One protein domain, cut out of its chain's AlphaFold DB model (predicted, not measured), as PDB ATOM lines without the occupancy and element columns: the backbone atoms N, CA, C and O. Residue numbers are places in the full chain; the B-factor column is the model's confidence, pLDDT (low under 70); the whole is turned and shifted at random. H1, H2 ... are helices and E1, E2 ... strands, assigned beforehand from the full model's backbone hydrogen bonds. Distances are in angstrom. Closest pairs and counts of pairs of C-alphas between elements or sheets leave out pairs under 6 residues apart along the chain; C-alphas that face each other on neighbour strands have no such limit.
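What this domain is: This is residues 80 to 119 and 130 to 142 of the 148 residues of an uncharacterized protein of Aegilops tauschii subsp. strangulata (UniProt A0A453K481). A hairpin of two antiparallel strands, E1 and E2, with a long loop of residues 99 to 110 between them, has a short helix, H1, near E1; beyond a cut, residues 134 to 142, with the small helix H2, stand free of the body. The outline is flat, spanning 39 by 37 by 16 A. The printed part has 53 residues, with two named helices and two named strands in the order H1 E1 E2 H2; the class is mixed, helices and strands, with 24 residues in named elements, under half. The whole is only just extended, close to loose, with a radius of gyration of the C-alphas of 15.3 A.

How they stand to each other: H1, residues 80 to 86, and E1, residues 93 to 98, have their closest C-alphas at Ser 80 and Ile 95, 6.3 A apart. A short link of 6 residues joins them. E1 and E2, residues 111 to 116, form a hairpin and are antiparallel, with 148 degrees between their directions. C-alphas 93 and 116 face each other at 4.6 A; N 94 and O 115, at 2.8 A, and N 111 and O 98, at 2.9 A, are within hydrogen-bond range. H2, residues 137 to 141, is apart from H1 and from E1, and H1 is apart from E2. In H1 and H2 every O i to N i+4 pair is within hydrogen-bond range.

Where its parts are: H1 begins at C-alpha 80 (381.977, 253.441, 377.837) and is 9.9 A long. E1 is 15.9 A long and E2 16.3 A, beginning at C-alpha 111 (373.765, 260.433, 382.987). H2 ends at C-alpha 141 (382.806, 272.492, 358.111).

The domain as a whole: The two C-alphas farthest apart, of Asp 119 and Gly 142, are 41.6 A apart. Residues 120 to 129 are not printed, and C-alphas 119 and 130 are 23.8 A apart across this cut. The link from E1 to E2, 12 residues, is long. The mean pLDDT of the printed part is 78.7; residue 91, residues 101 to 108 and residue 142 are under 70.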
ATOM      1  N   SER A  80     380.887 253.793 376.921       81.06
ATOM      2  CA  SER A  80     381.977 253.441 377.837       81.06
ATOM      3  C   SER A  80     383.031 252.536 377.189       81.06
ATOM      4  O   SER A  80     384.224 252.792 377.338       81.06
ATOM      5  N   ASP A  81     382.608 251.527 376.420       84.56
ATOM      6  CA  ASP A  81     383.512 250.602 375.719       84.56
ATOM      7  C   ASP A  81     384.284 251.323 374.608       84.56
ATOM      8  O   ASP A  81     385.482 251.104 374.403       84.56
ATOM      9  N   TRP A  82     383.606 252.238 373.909       86.12
ATOM     10  CA  TRP A  82     384.243 253.080 372.905       86.12
ATOM     11  C   TRP A  82     385.299 253.995 373.533       86.12
ATOM     12  O   TRP A  82     386.405 254.094 373.003       86.12
ATOM     13  N   LEU A  83     385.017 254.609 374.686       83.00
ATOM     14  CA  LEU A  83     386.001 255.433 375.393       83.00
ATOM     15  C   LEU A  83     387.203 254.621 375.882       83.00
ATOM     16  O   LEU A  83     388.331 255.076 375.716       83.00
ATOM     17  N   LEU A  84     386.989 253.415 376.414       81.38
ATOM     18  CA  LEU A  84     388.073 252.492 376.784       81.38
ATOM     19  C   LEU A  84     388.975 252.147 375.596       81.38
ATOM     20  O   LEU A  84     390.188 252.046 375.745       81.38
ATOM     21  N   THR A  85     388.392 252.017 374.406       83.94
ATOM     22  CA  THR A  85     389.146 251.714 373.183       83.94
ATOM     23  C   THR A  85     389.911 252.929 372.648       83.94
ATOM     24  O   THR A  85     390.953 252.765 372.019       83.94
ATOM     25  N   ASN A  86     389.411 254.149 372.879       81.25
ATOM     26  CA  ASN A  86     389.907 255.354 372.210       81.25
ATOM     27  C   ASN A  86     390.650 256.354 373.121       81.25
ATOM     28  O   ASN A  86     391.219 257.306 372.594       81.25
ATOM     29  N   GLY A  87     390.687 256.182 374.448       76.06
ATOM     30  CA  GLY A  87     391.452 257.105 375.307       76.06
ATOM     31  C   GLY A  87     391.344 256.937 376.825       76.06
ATOM     32  O   GLY A  87     392.122 257.550 377.554       76.06
ATOM     33  N   LEU A  88     390.421 256.117 377.340       75.69
ATOM     34  CA  LEU A  88     390.344 255.862 378.778       75.69
ATOM     35  C   LEU A  88     391.377 254.789 379.172       75.69
ATOM     36  O   LEU A  88     391.247 253.644 378.731       75.69
ATOM     37  N   PRO A  89     392.391 255.111 379.998       72.06
ATOM     38  CA  PRO A  89     393.343 254.111 380.452       72.06
ATOM     39  C   PRO A  89     392.619 253.039 381.282       72.06
ATOM     40  O   PRO A  89     391.795 253.378 382.141       72.06
ATOM     41  N   PRO A  90     392.915 251.744 381.066       70.69
ATOM     42  CA  PRO A  90     392.256 250.678 381.804       70.69
ATOM     43  C   PRO A  90     392.564 250.797 383.304       70.69
ATOM     44  O   PRO A  90     393.716 250.944 383.708       70.69
ATOM     45  N   GLY A  91     391.525 250.728 384.137       69.06
ATOM     46  CA  GLY A  91     391.637 250.530 385.587       69.06
ATOM     47  C   GLY A  91     391.694 251.787 386.461       69.06
ATOM     48  O   GLY A  91     391.217 251.731 387.591       69.06
ATOM     49  N   LYS A  92     392.183 252.935 385.967       76.69
ATOM     50  CA  LYS A  92     392.293 254.144 386.814       76.69
ATOM     51  C   LYS A  92     390.964 254.849 387.061       76.69
ATOM     52  O   LYS A  92     390.714 255.412 388.127       76.69
ATOM     53  N   VAL A  93     390.113 254.830 386.050       83.44
ATOM     54  CA  VAL A  93     388.891 255.617 385.987       83.44
ATOM     55  C   VAL A  93     387.764 254.715 385.509       83.44
ATOM     56  O   VAL A  93     387.940 253.926 384.582       83.44
ATOM     57  N   ALA A  94     386.607 254.830 386.147       84.44
ATOM     58  CA  ALA A  94     385.392 254.121 385.792       84.44
ATOM     59  C   ALA A  94     384.335 255.114 385.302       84.44
ATOM     60  O   ALA A  94     384.141 256.182 385.886       84.44
ATOM     61  N   ILE A  95     383.629 254.749 384.234       85.44
ATOM     62  CA  ILE A  95     382.468 255.502 383.759       85.44
ATOM     63  C   ILE A  95     381.237 254.836 384.349       85.44
ATOM     64  O   ILE A  95     380.921 253.694 384.021       85.44
ATOM     65  N   LEU A  96     380.572 255.554 385.241       85.12
ATOM     66  CA  LEU A  96     379.391 255.083 385.935       85.12
ATOM     67  C   LEU A  96     378.142 255.690 385.315       85.12
ATOM     68  O   LEU A  96     378.146 256.802 384.783       85.12
ATOM     69  N   GLU A  97     377.057 254.936 385.398       85.75
ATOM     70  CA  GLU A  97     375.759 255.329 384.890       85.75
ATOM     71  C   GLU A  97     374.831 255.665 386.054       85.75
ATOM     72  O   GLU A  97     374.657 254.869 386.978       85.75
ATOM     73  N   ARG A  98     374.218 256.850 386.014       82.69
ATOM     74  CA  ARG A  98     373.145 257.219 386.934       82.69
ATOM     75  C   ARG A  98     371.839 257.379 386.159       82.69
ATOM     76  O   ARG A  98     371.763 258.273 385.311       82.69
ATOM     77  N   PRO A  99     370.788 256.606 386.477       79.62
ATOM     78  CA  PRO A  99     369.466 256.869 385.932       79.62
ATOM     79  C   PRO A  99     368.987 258.228 386.449       79.62
ATOM     80  O   PRO A  99     368.932 258.468 387.659       79.62
ATOM     81  N   VAL A 100     368.681 259.139 385.528       76.62
ATOM     82  CA  VAL A 100     368.113 260.446 385.860       76.62
ATOM     83  C   VAL A 100     366.631 260.397 385.508       76.62
ATOM     84  O   VAL A 100     366.312 260.379 384.319       76.62
ATOM     85  N   PRO A 101     365.726 260.362 386.504       67.06
ATOM     86  CA  PRO A 101     364.300 260.407 386.230       67.06
ATOM     87  C   PRO A 101     363.962 261.772 385.630       67.06
ATOM     88  O   PRO A 101     364.057 262.809 386.293       67.06
ATOM     89  N   CYS A 102     363.590 261.793 384.354       58.25
ATOM     90  CA  CYS A 102     363.151 263.008 383.693       58.25
ATOM     91  C   CYS A 102     361.667 263.227 384.020       58.25
ATOM     92  O   CYS A 102     360.814 262.425 383.649       58.25
ATOM     93  N   SER A 103     361.316 264.352 384.657       59.94
ATOM     94  CA  SER A 103     359.911 264.691 384.972       59.94
ATOM     95  C   SER A 103     359.021 264.868 383.732       59.94
ATOM     96  O   SER A 103     357.799 264.975 383.842       59.94
ATOM     97  N   ARG A 104     359.619 264.898 382.537       58.03
ATOM     98  CA  ARG A 104     358.948 265.148 381.267       58.03
ATOM     99  C   ARG A 104     359.136 263.968 380.317       58.03
ATOM    100  O   ARG A 104     360.057 263.945 379.513       58.03
ATOM    101  N   GLY A 105     358.210 263.019 380.424       60.19
ATOM    102  CA  GLY A 105     357.722 262.177 379.331       60.19
ATOM    103  C   GLY A 105     358.760 261.645 378.340       60.19
ATOM    104  O   GLY A 105     358.813 262.098 377.199       60.19
ATOM    105  N   GLY A 106     359.469 260.588 378.735       60.84
ATOM    106  CA  GLY A 106     359.574 259.427 377.847       60.84
ATOM    107  C   GLY A 106     360.922 259.116 377.207       60.84
ATOM    108  O   GLY A 106     360.967 258.206 376.386       60.84
ATOM    109  N   LYS A 107     362.020 259.788 377.563       63.81
ATOM    110  CA  LYS A 107     363.371 259.315 377.209       63.81
ATOM    111  C   LYS A 107     364.325 259.599 378.358       63.81
ATOM    112  O   LYS A 107     365.072 260.574 378.301       63.81
ATOM    113  N   ASP A 108     364.283 258.757 379.386       65.94
ATOM    114  CA  ASP A 108     365.302 258.760 380.433       65.94
ATOM    115  C   ASP A 108     366.622 258.348 379.784       65.94
ATOM    116  O   ASP A 108     366.882 257.172 379.531       65.94
ATOM    117  N   ARG A 109     367.424 259.345 379.410       71.94
ATOM    118  CA  ARG A 109     368.811 259.108 379.039       71.94
ATOM    119  C   ARG A 109     369.602 259.086 380.333       71.94
ATOM    120  O   ARG A 109     369.544 260.068 381.079       71.94
ATOM    121  N   PRO A 110     370.307 257.993 380.620       78.31
ATOM    122  CA  PRO A 110     371.127 257.954 381.804       78.31
ATOM    123  C   PRO A 110     372.245 258.997 381.719       78.31
ATOM    124  O   PRO A 110     372.761 259.311 380.643       78.31
ATOM    125  N   LEU A 111     372.612 259.554 382.870       83.06
ATOM    126  CA  LEU A 111     373.765 260.433 382.987       83.06
ATOM    127  C   LEU A 111     375.004 259.570 383.202       83.06
ATOM    128  O   LEU A 111     375.123 258.895 384.226       83.06
ATOM    129  N   HIS A 112     375.933 259.629 382.255       85.56
ATOM    130  CA  HIS A 112     377.246 259.015 382.400       85.56
ATOM    131  C   HIS A 112     378.193 259.999 383.086       85.56
ATOM    132  O   HIS A 112     378.290 261.158 382.682       85.56
ATOM    133  N   PHE A 113     378.886 259.544 384.124       85.69
ATOM    134  CA  PHE A 113     379.853 260.351 384.855       85.69
ATOM    135  C   PHE A 113     381.141 259.576 385.097       85.69
ATOM    136  O   PHE A 113     381.166 258.347 385.129       85.69
ATOM    137  N   VAL A 114     382.222 260.331 385.243       87.31
ATOM    138  CA  VAL A 114     383.571 259.807 385.426       87.31
ATOM    139  C   VAL A 114     383.868 259.750 386.921       87.31
ATOM    140  O   VAL A 114     383.742 260.757 387.615       87.31
ATOM    141  N   ALA A 115     384.250 258.576 387.411       87.75
ATOM    142  CA  ALA A 115     384.630 258.336 388.796       87.75
ATOM    143  C   ALA A 115     386.010 257.674 388.863       87.75
ATOM    144  O   ALA A 115     386.431 256.983 387.936       87.75
ATOM    145  N   ALA A 116     386.716 257.875 389.970       88.50
ATOM    146  CA  ALA A 116     387.963 257.171 390.224       88.50
ATOM    147  C   ALA A 116     387.666 255.673 390.437       88.50
ATOM    148  O   ALA A 116     386.829 255.322 391.266       88.50
ATOM    149  N   GLY A 117     388.304 254.804 389.648       83.88
ATOM    150  CA  GLY A 117     388.212 253.347 389.821       83.88
ATOM    151  C   GLY A 117     389.164 252.824 390.901       83.88
ATOM    152  O   GLY A 117     388.934 251.771 391.487       83.88
ATOM    153  N   GLN A 118     390.207 253.598 391.181       85.12
ATOM    154  CA  GLN A 118     391.216 253.392 392.214       85.12
ATOM    155  C   GLN A 118     391.597 254.756 392.798       85.12
ATOM    156  O   GLN A 118     391.260 255.790 392.221       85.12
ATOM    157  N   ASP A 119     392.345 254.762 393.893       88.38
ATOM    158  CA  ASP A 119     392.858 256.001 394.472       88.38
ATOM    159  C   ASP A 119     393.780 256.723 393.468       88.38
ATOM    160  O   ASP A 119     394.651 256.108 392.843       88.38
ATOM    161  N   PRO A 130     392.577 262.009 372.773       85.00
ATOM    162  CA  PRO A 130     393.258 262.277 371.524       85.00
ATOM    163  C   PRO A 130     392.531 263.361 370.742       85.00
ATOM    164  O   PRO A 130     391.304 263.364 370.626       85.00
ATOM    165  N   MET A 131     393.304 264.252 370.130       85.94
ATOM    166  CA  MET A 131     392.762 265.345 369.329       85.94
ATOM    167  C   MET A 131     391.902 264.842 368.152       85.94
ATOM    168  O   MET A 131     391.009 265.552 367.705       85.94
ATOM    169  N   SER A 132     392.110 263.602 367.693       82.44
ATOM    170  CA  SER A 132     391.279 262.931 366.684       82.44
ATOM    171  C   SER A 132     389.831 262.686 367.122       82.44
ATOM    172  O   SER A 132     388.949 262.630 366.270       82.44
ATOM    173  N   LEU A 133     389.568 262.562 368.427       84.31
ATOM    174  CA  LEU A 133     388.213 262.417 368.972       84.31
ATOM    175  C   LEU A 133     387.524 263.764 369.193       84.31
ATOM    176  O   LEU A 133     386.316 263.821 369.422       84.31
ATOM    177  N   VAL A 134     388.291 264.854 369.164       87.19
ATOM    178  CA  VAL A 134     387.768 266.194 369.399       87.19
ATOM    179  C   VAL A 134     387.099 266.679 368.121       87.19
ATOM    180  O   VAL A 134     387.754 266.976 367.119       87.19
ATOM    181  N   VAL A 135     385.778 266.787 368.179       86.50
ATOM    182  CA  VAL A 135     384.966 267.354 367.105       86.50
ATOM    183  C   VAL A 135     384.846 268.857 367.335       86.50
ATOM    184  O   VAL A 135     384.273 269.297 368.330       86.50
ATOM    185  N   THR A 136     385.391 269.646 366.412       87.38
ATOM    186  CA  THR A 136     385.233 271.105 366.363       87.38
ATOM    187  C   THR A 136     384.457 271.492 365.109       87.38
ATOM    188  O   THR A 136     384.426 270.731 364.142       87.38
ATOM    189  N   LEU A 137     383.832 272.675 365.108       86.44
ATOM    190  CA  LEU A 137     383.150 273.191 363.914       86.44
ATOM    191  C   LEU A 137     384.105 273.277 362.719       86.44
ATOM    192  O   LEU A 137     383.742 272.836 361.636       86.44
ATOM    193  N   GLU A 138     385.335 273.733 362.947       82.44
ATOM    194  CA  GLU A 138     386.409 273.804 361.944       82.44
ATOM    195  C   GLU A 138     386.658 272.445 361.273       82.44
ATOM    196  O   GLU A 138     386.720 272.343 360.054       82.44
ATOM    197  N   ARG A 139     386.701 271.354 362.050       76.12
ATOM    198  CA  ARG A 139     386.909 270.001 361.505       76.12
ATOM    199  C   ARG A 139     385.717 269.443 360.739       76.12
ATOM    200  O   ARG A 139     385.896 268.521 359.951       76.12
ATOM    201  N   VAL A 140     384.511 269.937 361.010       78.25
ATOM    202  CA  VAL A 140     383.275 269.438 360.386       78.25
ATOM    203  C   VAL A 140     382.898 270.257 359.156       78.25
ATOM    204  O   VAL A 140     382.375 269.700 358.195       78.25
ATOM    205  N   LEU A 141     383.157 271.560 359.181       76.75
ATOM    206  CA  LEU A 141     382.806 272.492 358.111       76.75
ATOM    207  C   LEU A 141     383.997 272.815 357.196       76.75
ATOM    208  O   LEU A 141     383.793 273.347 356.111       76.75
ATOM    209  N   GLY A 142     385.212 272.413 357.584       66.31
ATOM    210  CA  GLY A 142     386.443 272.768 356.891       66.31
ATOM    211  C   GLY A 142     386.834 274.219 357.154       66.31
ATOM    212  O   GLY A 142     386.015 275.050 357.552       66.31
TER     213      GLY A 142